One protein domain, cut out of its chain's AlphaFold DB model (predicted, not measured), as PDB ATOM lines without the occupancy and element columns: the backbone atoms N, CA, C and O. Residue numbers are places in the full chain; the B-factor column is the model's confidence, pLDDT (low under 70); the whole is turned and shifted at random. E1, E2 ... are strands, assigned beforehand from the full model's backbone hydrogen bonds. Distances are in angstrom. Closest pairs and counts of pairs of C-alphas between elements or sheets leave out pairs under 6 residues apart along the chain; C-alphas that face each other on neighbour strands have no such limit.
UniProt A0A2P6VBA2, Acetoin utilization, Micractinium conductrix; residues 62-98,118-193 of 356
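What this domain is: This is residues 62 to 98 and 118 to 193 of the 356 residues of the protein "Acetoin utilization" of Micractinium conductrix (UniProt A0A2P6VBA2). Two small sheets stand face to face as a sandwich, E1 E2 E3 on one side and E4 E5 E6 E7 on the other, with their strands nearly lined up. The long hairpin of E4 and E5 reaches far beyond the sandwich to a tip near Ile 148, and a loop of residues 168 to 179 makes a second arm. The printed part has 113 residues with no named helix and seven strands, E1 to E7 in that order along the chain; both sheets are antiparallel, and the class is all strand, though under half of the residues are in named elements. The whole is only just compact, close to loose, with a radius of gyration of the C-alphas of 15.7 A and spans of 50 by 37 by 30 A.

How they stand to each other: E1, residues 66 to 71, and E2, residues 74 to 80, form a hairpin, with N 69 and O 76 2.8 A apart. E2 and E3, residues 86 to 94, form the next hairpin, with N 77 and O 92 2.8 A apart. These three strands are a meander, each the antiparallel neighbour of the one before, and their sheet is only just strongly twisted, its C-alphas up to 4.4 A off the best plane. E3 bends by 84 degrees at residue 89. A second meander begins with E4, residues 134 to 143, and E5, residues 154 to 167, a hairpin with N 137 and O 161 2.8 A apart. E5 bends by 65 degrees at residue 158. E6, residues 180 to 183, is the antiparallel neighbour of E5, with N 162 and O 180 2.8 A apart. E7, residues 188 to 191, is an edge strand beside E6, with N 181 and O 190 2.8 A apart. In the sandwich, two sheets face to face, the facing parts are 11.0 A centre to centre and the strands stand at 18 degrees. Between the sheets, the closest C-alphas of E1 and E5 are those of Leu 71 and Val 157, 4.9 A apart. E2 and E7 are apart.

Where its parts are: E1 begins at C-alpha 66, (126.961, 132.096, 203.699), and is 15.6 A long. E2 measures 18.8 A and E3 18.2 A. E4 measures 27.7 A, and E5, the longest strand, 34.4 A, from C-alpha 154 at (129.865, 153.024, 219.101). E6 is 9.6 A long and E7 10.2 A, ending at C-alpha 191, (142.914, 142.092, 196.112).

The domain as a whole: The two C-alphas farthest apart are those of Arg 129 and Ile 148, 51.0 A. Residues 99 to 117 are not printed, and C-alphas 98 and 118 are 13.8 A apart across the cut. The link from E5 to E6 is long; within it residues 173 to 174 pair with residues 165 to 167 of E5, antiparallel. Mean pLDDT of the printed part is 92.5; residues 62 to 63 and residue 98 are under 70.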
ATOM      1  N   GLY A  62     120.674 126.511 197.787       62.91
ATOM      2  CA  GLY A  62     121.160 125.129 197.943       62.91
ATOM      3  C   GLY A  62     122.636 124.975 198.339       62.91
ATOM      4  O   GLY A  62     123.127 123.847 198.389       62.91
ATOM      5  N   ARG A  63     123.335 126.077 198.640       68.19
ATOM      6  CA  ARG A  63     124.701 126.065 199.189       68.19
ATOM      7  C   ARG A  63     124.713 125.789 200.707       68.19
ATOM      8  O   ARG A  63     123.716 126.065 201.374       68.19
ATOM      9  N   PRO A  64     125.817 125.233 201.252       71.88
ATOM     10  CA  PRO A  64     125.931 124.848 202.666       71.88
ATOM     11  C   PRO A  64     125.778 126.017 203.652       71.88
ATOM     12  O   PRO A  64     125.296 125.800 204.761       71.88
ATOM     13  N   GLY A  65     126.115 127.242 203.241       88.62
ATOM     14  CA  GLY A  65     125.875 128.458 204.010       88.62
ATOM     15  C   GLY A  65     126.575 129.675 203.410       88.62
ATOM     16  O   GLY A  65     127.391 129.550 202.497       88.62
ATOM     17  N   TYR A  66     126.241 130.849 203.939       93.50
ATOM     18  CA  TYR A  66     126.961 132.096 203.699       93.50
ATOM     19  C   TYR A  66     127.422 132.658 205.042       93.50
ATOM     20  O   TYR A  66     126.655 132.668 206.009       93.50
ATOM     21  N   ARG A  67     128.656 133.152 205.085       95.50
ATOM     22  CA  ARG A  67     129.188 133.934 206.193       95.50
ATOM     23  C   ARG A  67     128.881 135.406 205.966       95.50
ATOM     24  O   ARG A  67     129.227 135.950 204.919       95.50
ATOM     25  N   SER A  68     128.260 136.032 206.961       95.00
ATOM     26  CA  SER A  68     127.978 137.468 206.961       95.00
ATOM     27  C   SER A  68     129.151 138.269 207.533       95.00
ATOM     28  O   SER A  68     129.722 137.906 208.568       95.00
ATOM     29  N   PHE A  69     129.488 139.363 206.854       96.62
ATOM     30  CA  PHE A  69     130.384 140.413 207.319       96.62
ATOM     31  C   PHE A  69     129.607 141.727 207.325       96.62
ATOM     32  O   PHE A  69     129.253 142.250 206.270       96.62
ATOM     33  N   GLN A  70     129.337 142.247 208.520       95.75
ATOM     34  CA  GLN A  70     128.638 143.517 208.702       95.75
ATOM     35  C   GLN A  70     129.661 144.646 208.748       95.75
ATOM     36  O   GLN A  70     130.546 144.646 209.607       95.75
ATOM     37  N   LEU A  71     129.550 145.579 207.810       95.69
ATOM     38  CA  LEU A  71     130.373 146.777 207.739       95.69
ATOM     39  C   LEU A  71     129.482 148.017 207.813       95.69
ATOM     40  O   LEU A  71     128.261 147.940 207.683       95.69
ATOM     41  N   GLU A  72     130.091 149.177 208.017       93.56
ATOM     42  CA  GLU A  72     129.357 150.433 207.998       93.56
ATOM     43  C   GLU A  72     128.748 150.673 206.613       93.56
ATOM     44  O   GLU A  72     129.460 150.721 205.609       93.56
ATOM     45  N   GLY A  73     127.419 150.794 206.571       90.50
ATOM     46  CA  GLY A  73     126.645 151.047 205.354       90.50
ATOM     47  C   GLY A  73     126.393 149.834 204.449       90.50
ATOM     48  O   GLY A  73     125.697 149.981 203.445       90.50
ATOM     49  N   CYS A  74     126.919 148.641 204.759       94.81
ATOM     50  CA  CYS A  74     126.670 147.456 203.934       94.81
ATOM     51  C   CYS A  74     126.877 146.119 204.669       94.81
ATOM     52  O   CYS A  74     127.552 146.030 205.693       94.81
ATOM     53  N   GLU A  75     126.334 145.048 204.102       95.12
ATOM     54  CA  GLU A  75     126.579 143.676 204.541       95.12
ATOM     55  C   GLU A  75     127.096 142.852 203.363       95.12
ATOM     56  O   GLU A  75     126.530 142.893 202.269       95.12
ATOM     57  N   PHE A  76     128.164 142.088 203.592       96.31
ATOM     58  CA  PHE A  76     128.669 141.108 202.637       96.31
ATOM     59  C   PHE A  76     128.274 139.699 203.064       96.31
ATOM     60  O   PHE A  76     128.454 139.314 204.218       96.31
ATOM     61  N   LEU A  77     127.821 138.901 202.102       95.88
ATOM     62  CA  LEU A  77     127.638 137.462 202.235       95.88
ATOM     63  C   LEU A  77     128.676 136.756 201.380       95.88
ATOM     64  O   LEU A  77     128.709 136.942 200.168       95.88
ATOM     65  N   VAL A  78     129.499 135.923 202.000       96.44
ATOM     66  CA  VAL A  78     130.520 135.122 201.315       96.44
ATOM     67  C   VAL A  78     130.175 133.657 201.505       96.44
ATOM     68  O   VAL A  78     129.974 133.228 202.641       96.44
ATOM     69  N   ALA A  79     130.070 132.882 200.426       94.88
ATOM     70  CA  ALA A  79     129.744 131.466 200.551       94.88
ATOM     71  C   ALA A  79     130.799 130.737 201.398       94.88
ATOM     72  O   ALA A  79     132.004 130.918 201.213       94.88
ATOM     73  N   GLU A  80     130.335 129.914 202.335       95.25
ATOM     74  CA  GLU A  80     131.177 129.192 203.287       95.25
ATOM     75  C   GLU A  80     130.895 127.688 203.197       95.25
ATOM     76  O   GLU A  80     129.743 127.244 203.234       95.25
ATOM     77  N   SER A  81     131.953 126.887 203.053       94.44
ATOM     78  CA  SER A  81     131.861 125.426 203.077       94.44
ATOM     79  C   SER A  81     131.617 124.910 204.506       94.44
ATOM     80  O   SER A  81     131.906 125.613 205.475       94.44
ATOM     81  N   PRO A  82     131.144 123.664 204.694       92.56
ATOM     82  CA  PRO A  82     130.990 123.070 206.027       92.56
ATOM     83  C   PRO A  82     132.291 123.023 206.847       92.56
ATOM     84  O   PRO A  82     132.256 122.981 208.073       92.56
ATOM     85  N   GLU A  83     133.439 123.026 206.171       92.75
ATOM     86  CA  GLU A  83     134.777 123.079 206.757       92.75
ATOM     87  C   GLU A  83     135.247 124.515 207.053       92.75
ATOM     88  O   GLU A  83     136.400 124.705 207.435       92.75
ATOM     89  N   GLY A  84     134.403 125.533 206.871       93.25
ATOM     90  CA  GLY A  84     134.745 126.938 207.112       93.25
ATOM     91  C   GLY A  84     135.677 127.546 206.058       93.25
ATOM     92  O   GLY A  84     136.449 128.456 206.365       93.25
ATOM     93  N   LEU A  85     135.682 127.007 204.833       96.00
ATOM     94  CA  LEU A  85     136.411 127.593 203.704       96.00
ATOM     95  C   LEU A  85     135.519 128.620 203.013       96.00
ATOM     96  O   LEU A  85     134.360 128.328 202.730       96.00
ATOM     97  N   LEU A  86     136.056 129.798 202.711       96.38
ATOM     98  CA  LEU A  86     135.322 130.864 202.039       96.38
ATOM     99  C   LEU A  86     135.573 130.821 200.529       96.38
ATOM    100  O   LEU A  86     136.719 130.725 200.087       96.38
ATOM    101  N   ASP A  87     134.495 130.920 199.755       96.00
ATOM    102  CA  ASP A  87     134.500 131.122 198.306       96.00
ATOM    103  C   ASP A  87     134.255 132.607 198.012       96.00
ATOM    104  O   ASP A  87     133.118 133.074 197.963       96.00
ATOM    105  N   LEU A  88     135.339 133.367 197.846       95.81
ATOM    106  CA  LEU A  88     135.263 134.814 197.630       95.81
ATOM    107  C   LEU A  88     134.620 135.184 196.282       95.81
ATOM    108  O   LEU A  88     134.039 136.263 196.157       95.81
ATOM    109  N   GLN A  89     134.694 134.291 195.287       94.69
ATOM    110  CA  GLN A  89     134.034 134.473 193.991       94.69
ATOM    111  C   GLN A  89     132.515 134.374 194.111       94.69
ATOM    112  O   GLN A  89     131.793 135.030 193.361       94.69
ATOM    113  N   ASP A  90     132.027 133.603 195.084       93.88
ATOM    114  CA  ASP A  90     130.616 133.575 195.432       93.88
ATOM    115  C   ASP A  90     130.291 134.495 196.612       93.88
ATOM    116  O   ASP A  90     129.787 134.073 197.656       93.88
ATOM    117  N   SER A  91     130.582 135.780 196.416       94.69
ATOM    118  CA  SER A  91     130.215 136.847 197.339       94.69
ATOM    119  C   SER A  91     129.092 137.730 196.798       94.69
ATOM    120  O   SER A  91     128.918 137.894 195.584       94.69
ATOM    121  N   TYR A  92     128.316 138.282 197.723       94.75
ATOM    122  CA  TYR A  92     127.240 139.233 197.480       94.75
ATOM    123  C   TYR A  92     127.345 140.371 198.487       94.75
ATOM    124  O   TYR A  92     127.834 140.176 199.597       94.75
ATOM    125  N   VAL A  93     126.864 141.545 198.110       95.25
ATOM    126  CA  VAL A  93     126.810 142.728 198.963       95.25
ATOM    127  C   VAL A  93     125.426 143.363 198.875       95.25
ATOM    128  O   VAL A  93     124.813 143.378 197.804       95.25
ATOM    129  N   THR A  94     124.944 143.888 199.997       93.62
ATOM    130  CA  THR A  94     123.772 144.766 200.067       93.62
ATOM    131  C   THR A  94     124.136 146.041 200.819       93.62
ATOM    132  O   THR A  94     124.852 145.992 201.814       93.62
ATOM    133  N   THR A  95     123.648 147.187 200.348       90.00
ATOM    134  CA  THR A  95     123.765 148.487 201.038       90.00
ATOM    135  C   THR A  95     122.483 148.853 201.784       90.00
ATOM    136  O   THR A  95     122.390 149.907 202.400       90.00
ATOM    137  N   GLU A  96     121.465 147.996 201.720       84.50
ATOM    138  CA  GLU A  96     120.168 148.185 202.375       84.50
ATOM    139  C   GLU A  96     120.203 147.642 203.809       84.50
ATOM    140  O   GLU A  96     119.314 146.910 204.242       84.50
ATOM    141  N   VAL A  97     121.264 147.959 204.551       75.12
ATOM    142  CA  VAL A  97     121.332 147.618 205.972       75.12
ATOM    143  C   VAL A  97     120.414 148.595 206.691       75.12
ATOM    144  O   VAL A  97     120.736 149.774 206.813       75.12
ATOM    145  N   GLU A  98     119.236 148.132 207.112       67.31
ATOM    146  CA  GLU A  98     118.328 148.946 207.919       67.31
ATOM    147  C   GLU A  98     119.062 149.387 209.196       67.31
ATOM    148  O   GLU A  98     119.270 148.599 210.124       67.31
ATOM    149  N   TRP A 118     120.584 142.167 196.933       88.81
ATOM    150  CA  TRP A 118     121.881 141.495 196.883       88.81
ATOM    151  C   TRP A 118     122.456 141.581 195.470       88.81
ATOM    152  O   TRP A 118     121.824 141.178 194.495       88.81
ATOM    153  N   ARG A 119     123.676 142.107 195.360       91.75
ATOM    154  CA  ARG A 119     124.420 142.192 194.099       91.75
ATOM    155  C   ARG A 119     125.810 141.600 194.251       91.75
ATOM    156  O   ARG A 119     126.314 141.460 195.360       91.75
ATOM    157  N   ARG A 120     126.460 141.292 193.131       93.00
ATOM    158  CA  ARG A 120     127.889 140.963 193.132       93.00
ATOM    159  C   ARG A 120     128.705 142.208 193.514       93.00
ATOM    160  O   ARG A 120     128.425 143.271 192.953       93.00
ATOM    161  N   PRO A 121     129.678 142.105 194.436       94.50
ATOM    162  CA  PRO A 121     130.569 143.218 194.725       94.50
ATOM    163  C   PRO A 121     131.456 143.534 193.519       94.50
ATOM    164  O   PRO A 121     131.783 142.670 192.701       94.50
ATOM    165  N   GLU A 122     131.860 144.793 193.418       92.81
ATOM    166  CA  GLU A 122     132.856 145.226 192.437       92.81
ATOM    167  C   GLU A 122     134.237 144.646 192.784       92.81
ATOM    168  O   GLU A 122     134.500 144.337 193.943       92.81
ATOM    169  N   GLY A 123     135.118 144.474 191.791       89.81
ATOM    170  CA  GLY A 123     136.497 143.992 192.005       89.81
ATOM    171  C   GLY A 123     136.704 142.465 191.990       89.81
ATOM    172  O   GLY A 123     137.844 142.000 192.008       89.81
ATOM    173  N   LEU A 124     135.637 141.672 191.819       89.44
ATOM    174  CA  LEU A 124     135.688 140.197 191.758       89.44
ATOM    175  C   LEU A 124     136.650 139.609 190.711       89.44
ATOM    176  O   LEU A 124     137.128 138.485 190.867       89.44
ATOM    177  N   ALA A 125     136.948 140.346 189.639       86.12
ATOM    178  CA  ALA A 125     137.830 139.879 188.569       86.12
ATOM    179  C   ALA A 125     139.260 139.560 189.055       86.12
ATOM    180  O   ALA A 125     139.924 138.715 188.458       86.12
ATOM    181  N   GLY A 126     139.719 140.206 190.133       83.19
ATOM    182  CA  GLY A 126     141.050 140.001 190.720       83.19
ATOM    183  C   GLY A 126     141.116 138.936 191.820       83.19
ATOM    184  O   GLY A 126     142.179 138.733 192.405       83.19
ATOM    185  N   VAL A 127     139.999 138.277 192.132       90.56
ATOM    186  CA  VAL A 127     139.875 137.352 193.265       90.56
ATOM    187  C   VAL A 127     140.184 135.918 192.836       90.56
ATOM    188  O   VAL A 127     139.758 135.475 191.767       90.56
ATOM    189  N   THR A 128     140.903 135.141 193.649       86.75
ATOM    190  CA  THR A 128     141.157 133.733 193.314       86.75
ATOM    191  C   THR A 128     139.882 132.891 193.372       86.75
ATOM    192  O   THR A 128     138.982 133.112 194.174       86.75
ATOM    193  N   ARG A 129     139.797 131.884 192.493       87.25
ATOM    194  CA  ARG A 129     138.665 130.937 192.445       87.25
ATOM    195  C   ARG A 129     138.752 129.819 193.487       87.25
ATOM    196  O   ARG A 129     137.913 128.926 193.491       87.25
ATOM    197  N   GLN A 130     139.810 129.794 194.290       90.25
ATOM    198  CA  GLN A 130     140.044 128.712 195.237       90.25
ATOM    199  C   GLN A 130     139.351 129.025 196.558       90.25
ATOM    200  O   GLN A 130     139.560 130.082 197.149       90.25
ATOM    201  N   THR A 131     138.551 128.074 197.038       93.75
ATOM    202  CA  THR A 131     137.989 128.139 198.385       93.75
ATOM    203  C   THR A 131     139.102 127.934 199.402       93.75
ATOM    204  O   THR A 131     139.791 126.910 199.359       93.75
ATOM    205  N   GLN A 132     139.269 128.870 200.329       95.88
ATOM    206  CA  GLN A 132     140.342 128.818 201.320       95.88
ATOM    207  C   GLN A 132     139.854 129.327 202.674       95.88
ATOM    208  O   GLN A 132     138.854 130.033 202.775       95.88
ATOM    209  N   ARG A 133     140.547 128.944 203.746       96.75
ATOM    210  CA  ARG A 133     140.315 129.518 205.067       96.75
ATOM    211  C   ARG A 133     141.005 130.876 205.165       96.75
ATOM    212  O   ARG A 133     142.175 130.999 204.813       96.75
ATOM    213  N   TYR A 134     140.293 131.867 205.688       97.00
ATOM    214  CA  TYR A 134     140.820 133.214 205.888       97.00
ATOM    215  C   TYR A 134     140.708 133.624 207.353       97.00
ATOM    216  O   TYR A 134     139.690 133.383 208.006       97.00
ATOM    217  N   GLN A 135     141.737 134.302 207.849       96.50
ATOM    218  CA  GLN A 135     141.675 135.083 209.071       96.50
ATOM    219  C   GLN A 135     141.117 136.465 208.724       96.50
ATOM    220  O   GLN A 135     141.738 137.225 207.984       96.50
ATOM    221  N   ALA A 136     139.944 136.793 209.264       96.62
ATOM    222  CA  ALA A 136     139.337 138.106 209.087       96.62
ATOM    223  C   ALA A 136     139.924 139.100 210.101       96.62
ATOM    224  O   ALA A 136     139.865 138.866 211.312       96.62
ATOM    225  N   VAL A 137     140.477 140.203 209.604       95.81
ATOM    226  CA  VAL A 137     141.047 141.298 210.395       95.81
ATOM    227  C   VAL A 137     140.179 142.543 210.187       95.81
ATOM    228  O   VAL A 137     140.196 143.113 209.094       95.81
ATOM    229  N   PRO A 138     139.378 142.954 211.187       95.81
ATOM    230  CA  PRO A 138     138.524 144.124 211.054       95.81
ATOM    231  C   PRO A 138     139.345 145.412 211.140       95.81
ATOM    232  O   PRO A 138     140.195 145.568 212.017       95.81
ATOM    233  N   TRP A 139     139.026 146.361 210.271       93.88
ATOM    234  CA  TRP A 139     139.427 147.754 210.388       93.88
ATOM    235  C   TRP A 139     138.240 148.550 210.891       93.88
ATOM    236  O   TRP A 139     137.243 148.707 210.183       93.88
ATOM    237  N   TYR A 140     138.337 149.044 212.117       93.81
ATOM    238  CA  TYR A 140     137.213 149.676 212.779       93.81
ATOM    239  C   TYR A 140     137.599 151.007 213.417       93.81
ATOM    240  O   TYR A 140     138.750 151.239 213.774       93.81
ATOM    241  N   SER A 141     136.623 151.894 213.572       91.75
ATOM    242  CA  SER A 141     136.734 153.092 214.402       91.75
ATOM    243  C   SER A 141     135.894 152.925 215.655       91.75
ATOM    244  O   SER A 141     134.782 152.406 215.595       91.75
ATOM    245  N   GLU A 142     136.414 153.395 216.781       93.12
ATOM    246  CA  GLU A 142     135.701 153.400 218.054       93.12
ATOM    247  C   GLU A 142     135.431 154.836 218.482       93.12
ATOM    248  O   GLU A 142     136.338 155.668 218.568       93.12
ATOM    249  N   TYR A 143     134.171 155.113 218.788       92.19
ATOM    250  CA  TYR A 143     133.763 156.248 219.588       92.19
ATOM    251  C   TYR A 143     133.529 155.749 221.017       92.19
ATOM    252  O   TYR A 143     132.611 154.958 221.234       92.19
ATOM    253  N   PRO A 144     134.312 156.208 222.008       92.38
ATOM    254  CA  PRO A 144     134.204 155.725 223.386       92.38
ATOM    255  C   PRO A 144     132.899 156.143 224.087       92.38
ATOM    256  O   PRO A 144     132.650 155.722 225.215       92.38
ATOM    257  N   GLY A 145     132.062 156.952 223.434       94.94
ATOM    258  CA  GLY A 145     130.871 157.532 224.033       94.94
ATOM    259  C   GLY A 145     131.169 158.847 224.748       94.94
ATOM    260  O   GLY A 145     132.317 159.259 224.916       94.94
ATOM    261  N   ASP A 146     130.105 159.505 225.182       95.69
ATOM    262  CA  ASP A 146     130.157 160.670 226.054       95.69
ATOM    263  C   ASP A 146     129.083 160.505 227.127       95.69
ATOM    264  O   ASP A 146     127.897 160.743 226.902       95.69
ATOM    265  N   ILE A 147     129.516 160.074 228.312       94.69
ATOM    266  CA  ILE A 147     128.633 159.819 229.453       94.69
ATOM    267  C   ILE A 147     127.944 161.112 229.916       94.69
ATOM    268  O   ILE A 147     126.803 161.060 230.371       94.69
ATOM    269  N   ILE A 148     128.601 162.269 229.785       95.00
ATOM    270  CA  ILE A 148     128.051 163.564 230.211       95.00
ATOM    271  C   ILE A 148     126.949 163.997 229.244       95.00
ATOM    272  O   ILE A 148     125.890 164.450 229.678       95.00
ATOM    273  N   ALA A 149     127.165 163.796 227.943       94.12
ATOM    274  CA  ALA A 149     126.172 164.075 226.911       94.12
ATOM    275  C   ALA A 149     125.156 162.935 226.692       94.12
ATOM    276  O   ALA A 149     124.290 163.054 225.826       94.12
ATOM    277  N   GLY A 150     125.254 161.828 227.437       94.00
ATOM    278  CA  GLY A 150     124.388 160.655 227.276       94.00
ATOM    279  C   GLY A 150     124.542 159.942 225.927       94.00
ATOM    280  O   GLY A 150     123.599 159.301 225.467       94.00
ATOM    281  N   LYS A 151     125.699 160.066 225.268       96.06
ATOM    282  CA  LYS A 151     126.004 159.372 224.013       96.06
ATOM    283  C   LYS A 151     126.670 158.033 224.316       96.06
ATOM    284  O   LYS A 151     127.714 157.987 224.963       96.06
ATOM    285  N   GLU A 152     126.080 156.946 223.836       95.38
ATOM    286  CA  GLU A 152     126.632 155.599 224.003       95.38
ATOM    287  C   GLU A 152     127.902 155.391 223.156       95.38
ATOM    288  O   GLU A 152     128.040 156.017 222.096       95.38
ATOM    289  N   PRO A 153     128.833 154.526 223.602       94.69
ATOM    290  CA  PRO A 153     129.953 154.103 222.774       94.69
ATOM    291  C   PRO A 153     129.454 153.416 221.503       94.69
ATOM    292  O   PRO A 153     128.456 152.696 221.520       94.69
ATOM    293  N   LYS A 154     130.167 153.629 220.400       94.06
ATOM    294  CA  LYS A 154     129.865 153.024 219.101       94.06
ATOM    295  C   LYS A 154     131.146 152.543 218.439       94.06
ATOM    296  O   LYS A 154     132.177 153.202 218.539       94.06
ATOM    297  N   THR A 155     131.057 151.421 217.740       94.00
ATOM    298  CA  THR A 155     132.148 150.872 216.935       94.00
ATOM    299  C   THR A 155     131.637 150.662 215.524       94.00
ATOM    300  O   THR A 155     130.586 150.052 215.338       94.00
ATOM    301  N   TRP A 156     132.391 151.145 214.546       94.31
ATOM    302  CA  TRP A 156     132.078 151.017 213.127       94.31
ATOM    303  C   TRP A 156     133.164 150.204 212.453       94.31
ATOM    304  O   TRP A 156     134.335 150.557 212.575       94.31
ATOM    305  N   VAL A 157     132.799 149.132 211.754       96.12
ATOM    306  CA  VAL A 157     133.748 148.336 210.969       96.12
ATOM    307  C   VAL A 157     133.698 148.826 209.531       96.12
ATOM    308  O   VAL A 157     132.710 148.625 208.841       96.12
ATOM    309  N   TRP A 158     134.757 149.477 209.070       95.00
ATOM    310  CA  TRP A 158     134.808 150.046 207.723       95.00
ATOM    311  C   TRP A 158     135.258 149.029 206.687       95.00
ATOM    312  O   TRP A 158     134.783 149.042 205.553       95.00
ATOM    313  N   ARG A 159     136.201 148.157 207.070       96.88
ATOM    314  CA  ARG A 159     136.774 147.146 206.179       96.88
ATOM    315  C   ARG A 159     137.040 145.837 206.907       96.88
ATOM    316  O   ARG A 159     137.331 145.836 208.103       96.88
ATOM    317  N   TYR A 160     137.024 144.734 206.169       97.62
ATOM    318  CA  TYR A 160     137.596 143.463 206.612       97.62
ATOM    319  C   TYR A 160     138.727 143.060 205.680       97.62
ATOM    320  O   TYR A 160     138.513 142.913 204.480       97.62
ATOM    321  N   TYR A 161     139.907 142.818 206.240       97.25
ATOM    322  CA  TYR A 161     141.021 142.226 205.513       97.25
ATOM    323  C   TYR A 161     141.003 140.715 205.728       97.25
ATOM    324  O   TYR A 161     141.049 140.233 206.860       97.25
ATOM    325  N   LEU A 162     140.887 139.965 204.641       97.38
ATOM    326  CA  LEU A 162     140.851 138.512 204.626       97.38
ATOM    327  C   LEU A 162     142.253 138.007 204.302       97.38
ATOM    328  O   LEU A 162     142.704 138.077 203.158       97.38
ATOM    329  N   VAL A 163     142.945 137.514 205.327       96.56
ATOM    330  CA  VAL A 163     144.315 137.011 205.213       96.56
ATOM    331  C   VAL A 163     144.282 135.485 205.080       96.56
ATOM    332  O   VAL A 163     143.753 134.826 205.980       96.56
ATOM    333  N   PRO A 164     144.806 134.895 203.994       95.88
ATOM    334  CA  PRO A 164     144.790 133.451 203.801       95.88
ATOM    335  C   PRO A 164     145.515 132.700 204.922       95.88
ATOM    336  O   PRO A 164     146.631 133.050 205.313       95.88
ATOM    337  N   VAL A 165     144.899 131.624 205.406       95.44
ATOM    338  CA  VAL A 165     145.514 130.695 206.359       95.44
ATOM    339  C   VAL A 165     146.200 129.575 205.575       95.44
ATOM    340  O   VAL A 165     145.580 128.923 204.734       95.44
ATOM    341  N   VAL A 166     147.488 129.364 205.848       92.75
ATOM    342  CA  VAL A 166     148.327 128.321 205.234       92.75
ATOM    343  C   VAL A 166     148.283 127.039 206.060       92.75
ATOM    344  O   VAL A 166     148.113 125.950 205.517       92.75
ATOM    345  N   SER A 167     148.426 127.170 207.379       92.12
ATOM    346  CA  SER A 167     148.353 126.065 208.337       92.12
ATOM    347  C   SER A 167     147.728 126.554 209.637       92.12
ATOM    348  O   SER A 167     147.943 127.696 210.027       92.12
ATOM    349  N   GLU A 168     146.980 125.697 210.322       90.06
ATOM    350  CA  GLU A 168     146.457 125.975 211.671       90.06
ATOM    351  C   GLU A 168     147.263 125.295 212.774       90.06
ATOM    352  O   GLU A 168     147.137 125.640 213.944       90.06
ATOM    353  N   GLU A 169     148.095 124.324 212.400       88.12
ATOM    354  CA  GLU A 169     148.887 123.532 213.330       88.12
ATOM    355  C   GLU A 169     150.384 123.651 212.995       88.12
ATOM    356  O   GLU A 169     150.753 123.633 211.813       88.12
ATOM    357  N   PRO A 170     151.276 123.727 214.003       82.00
ATOM    358  CA  PRO A 170     150.996 123.847 215.443       82.00
ATOM    359  C   PRO A 170     150.547 125.254 215.882       82.00
ATOM    360  O   PRO A 170     149.934 125.395 216.935       82.00
ATOM    361  N   GLU A 171     150.846 126.274 215.081       87.06
ATOM    362  CA  GLU A 171     150.423 127.662 215.263       87.06
ATOM    363  C   GLU A 171     149.855 128.157 213.931       87.06
ATOM    364  O   GLU A 171     150.301 127.713 212.869       87.06
ATOM    365  N   THR A 172     148.871 129.059 213.976       87.69
ATOM    366  CA  THR A 172     148.246 129.596 212.765       87.69
ATOM    367  C   THR A 172     149.269 130.361 211.930       87.69
ATOM    368  O   THR A 172     149.749 131.419 212.329       87.69
ATOM    369  N   GLN A 173     149.573 129.836 210.747       91.06
ATOM    370  CA  GLN A 173     150.444 130.452 209.756       91.06
ATOM    371  C   GLN A 173     149.597 131.149 208.699       91.06
ATOM    372  O   GLN A 173     148.728 130.535 208.076       91.06
ATOM    373  N   LEU A 174     149.869 132.433 208.495       92.81
ATOM    374  CA  LEU A 174     149.192 133.280 207.519       92.81
ATOM    375  C   LEU A 174     150.087 133.479 206.290       92.81
ATOM    376  O   LEU A 174     151.306 133.557 206.427       92.81
ATOM    377  N   SER A 175     149.489 133.575 205.101       92.38
ATOM    378  CA  SER A 175     150.170 134.073 203.898       92.38
ATOM    379  C   SER A 175     149.783 135.531 203.675       92.38
ATOM    380  O   SER A 175     148.620 135.904 203.830       92.38
ATOM    381  N   PHE A 176     150.762 136.353 203.299       92.56
ATOM    382  CA  PHE A 176     150.558 137.762 202.958       92.56
ATOM    383  C   PHE A 176     150.613 138.023 201.448       92.56
ATOM    384  O   PHE A 176     150.603 139.175 201.030       92.56
ATOM    385  N   ASP A 177     150.652 136.971 200.625       89.75
ATOM    386  CA  ASP A 177     150.791 137.100 199.168       89.75
ATOM    387  C   ASP A 177     149.475 137.529 198.495       89.75
ATOM    388  O   ASP A 177     149.461 138.203 197.459       89.75
ATOM    389  N   GLU A 178     148.347 137.121 199.084       92.75
ATOM    390  CA  GLU A 178     147.003 137.288 198.527       92.75
ATOM    391  C   GLU A 178     146.018 137.749 199.600       92.75
ATOM    392  O   GLU A 178     145.133 137.013 200.029       92.75
ATOM    393  N   ILE A 179     146.189 138.985 200.062       95.00
ATOM    394  CA  ILE A 179     145.253 139.609 200.999       95.00
ATOM    395  C   ILE A 179     144.101 140.220 200.206       95.00
ATOM    396  O   ILE A 179     144.322 140.908 199.210       95.00
ATOM    397  N   TYR A 180     142.874 139.989 200.663       96.50
ATOM    398  CA  TYR A 180     141.678 140.602 200.089       96.50
ATOM    399  C   TYR A 180     141.056 141.583 201.072       96.50
ATOM    400  O   TYR A 180     141.133 141.378 202.281       96.50
ATOM    401  N   VAL A 181     140.405 142.622 200.561       96.69
ATOM    402  CA  VAL A 181     139.671 143.597 201.366       96.69
ATOM    403  C   VAL A 181     138.205 143.620 200.959       96.69
ATOM    404  O   VAL A 181     137.884 143.733 199.779       96.69
ATOM    405  N   LEU A 182     137.329 143.505 201.954       97.50
ATOM    406  CA  LEU A 182     135.923 143.880 201.857       97.50
ATOM    407  C   LEU A 182     135.829 145.345 202.280       97.50
ATOM    408  O   LEU A 182     136.058 145.645 203.455       97.50
ATOM    409  N   ASP A 183     135.552 146.247 201.341       96.38
ATOM    410  CA  ASP A 183     135.435 147.682 201.609       96.38
ATOM    411  C   ASP A 183     133.963 148.082 201.722       96.38
ATOM    412  O   ASP A 183     133.207 147.973 200.751       96.38
ATOM    413  N   GLY A 184     133.563 148.551 202.908       94.44
ATOM    414  CA  GLY A 184     132.190 148.961 203.176       94.44
ATOM    415  C   GLY A 184     131.779 150.245 202.457       94.44
ATOM    416  O   GLY A 184     130.664 150.325 201.949       94.44
ATOM    417  N   LYS A 185     132.693 151.216 202.318       92.75
ATOM    418  CA  LYS A 185     132.418 152.495 201.640       92.75
ATOM    419  C   LYS A 185     132.203 152.282 200.144       92.75
ATOM    420  O   LYS A 185     131.291 152.860 199.562       92.75
ATOM    421  N   ALA A 186     133.047 151.460 199.524       94.19
ATOM    422  CA  ALA A 186     132.963 151.168 198.095       94.19
ATOM    423  C   ALA A 186     132.000 150.014 197.759       94.19
ATOM    424  O   ALA A 186     131.733 149.776 196.582       94.19
ATOM    425  N   ALA A 187     131.500 149.275 198.760       94.81
ATOM    426  CA  ALA A 187     130.754 148.026 198.574       94.81
ATOM    427  C   ALA A 187     131.458 147.077 197.575       94.81
ATOM    428  O   ALA A 187     130.840 146.508 196.668       94.81
ATOM    429  N   SER A 188     132.779 146.946 197.728       95.69
ATOM    430  CA  SER A 188     133.655 146.223 196.802       95.69
ATOM    431  C   SER A 188     134.503 145.169 197.512       95.69
ATOM    432  O   SER A 188     134.738 145.233 198.719       95.69
ATOM    433  N   LEU A 189     134.947 144.179 196.740       96.56
ATOM    434  CA  LEU A 189     135.887 143.144 197.142       96.56
ATOM    435  C   LEU A 189     137.085 143.207 196.193       96.56
ATOM    436  O   LEU A 189     136.957 142.913 195.006       96.56
ATOM    437  N   ALA A 190     138.254 143.556 196.718       95.31
ATOM    438  CA  ALA A 190     139.466 143.713 195.921       95.31
ATOM    439  C   ALA A 190     140.642 142.938 196.521       95.31
ATOM    440  O   ALA A 190     140.709 142.708 197.729       95.31
ATOM    441  N   ARG A 191     141.594 142.550 195.668       95.00
ATOM    442  CA  ARG A 191     142.914 142.092 196.112       95.00
ATOM    443  C   ARG A 191     143.737 143.314 196.513       95.00
ATOM    444  O   ARG A 191     143.852 144.250 195.727       95.00
ATOM    445  N   CYS A 192     144.310 143.292 197.709       92.94
ATOM    446  CA  CYS A 192     145.216 144.334 198.166       92.94
ATOM    447  C   CYS A 192     146.560 144.230 197.443       92.94
ATOM    448  O   CYS A 192     147.098 143.134 197.257       92.94
ATOM    449  N   GLU A 193     147.133 145.381 197.114       90.94
ATOM    450  CA  GLU A 193     148.558 145.481 196.842       90.94
ATOM    451  C   GLU A 193     149.307 145.431 198.177       90.94
ATOM    452  O   GLU A 193     149.048 146.222 199.086       90.94
TER     453      GLU A 193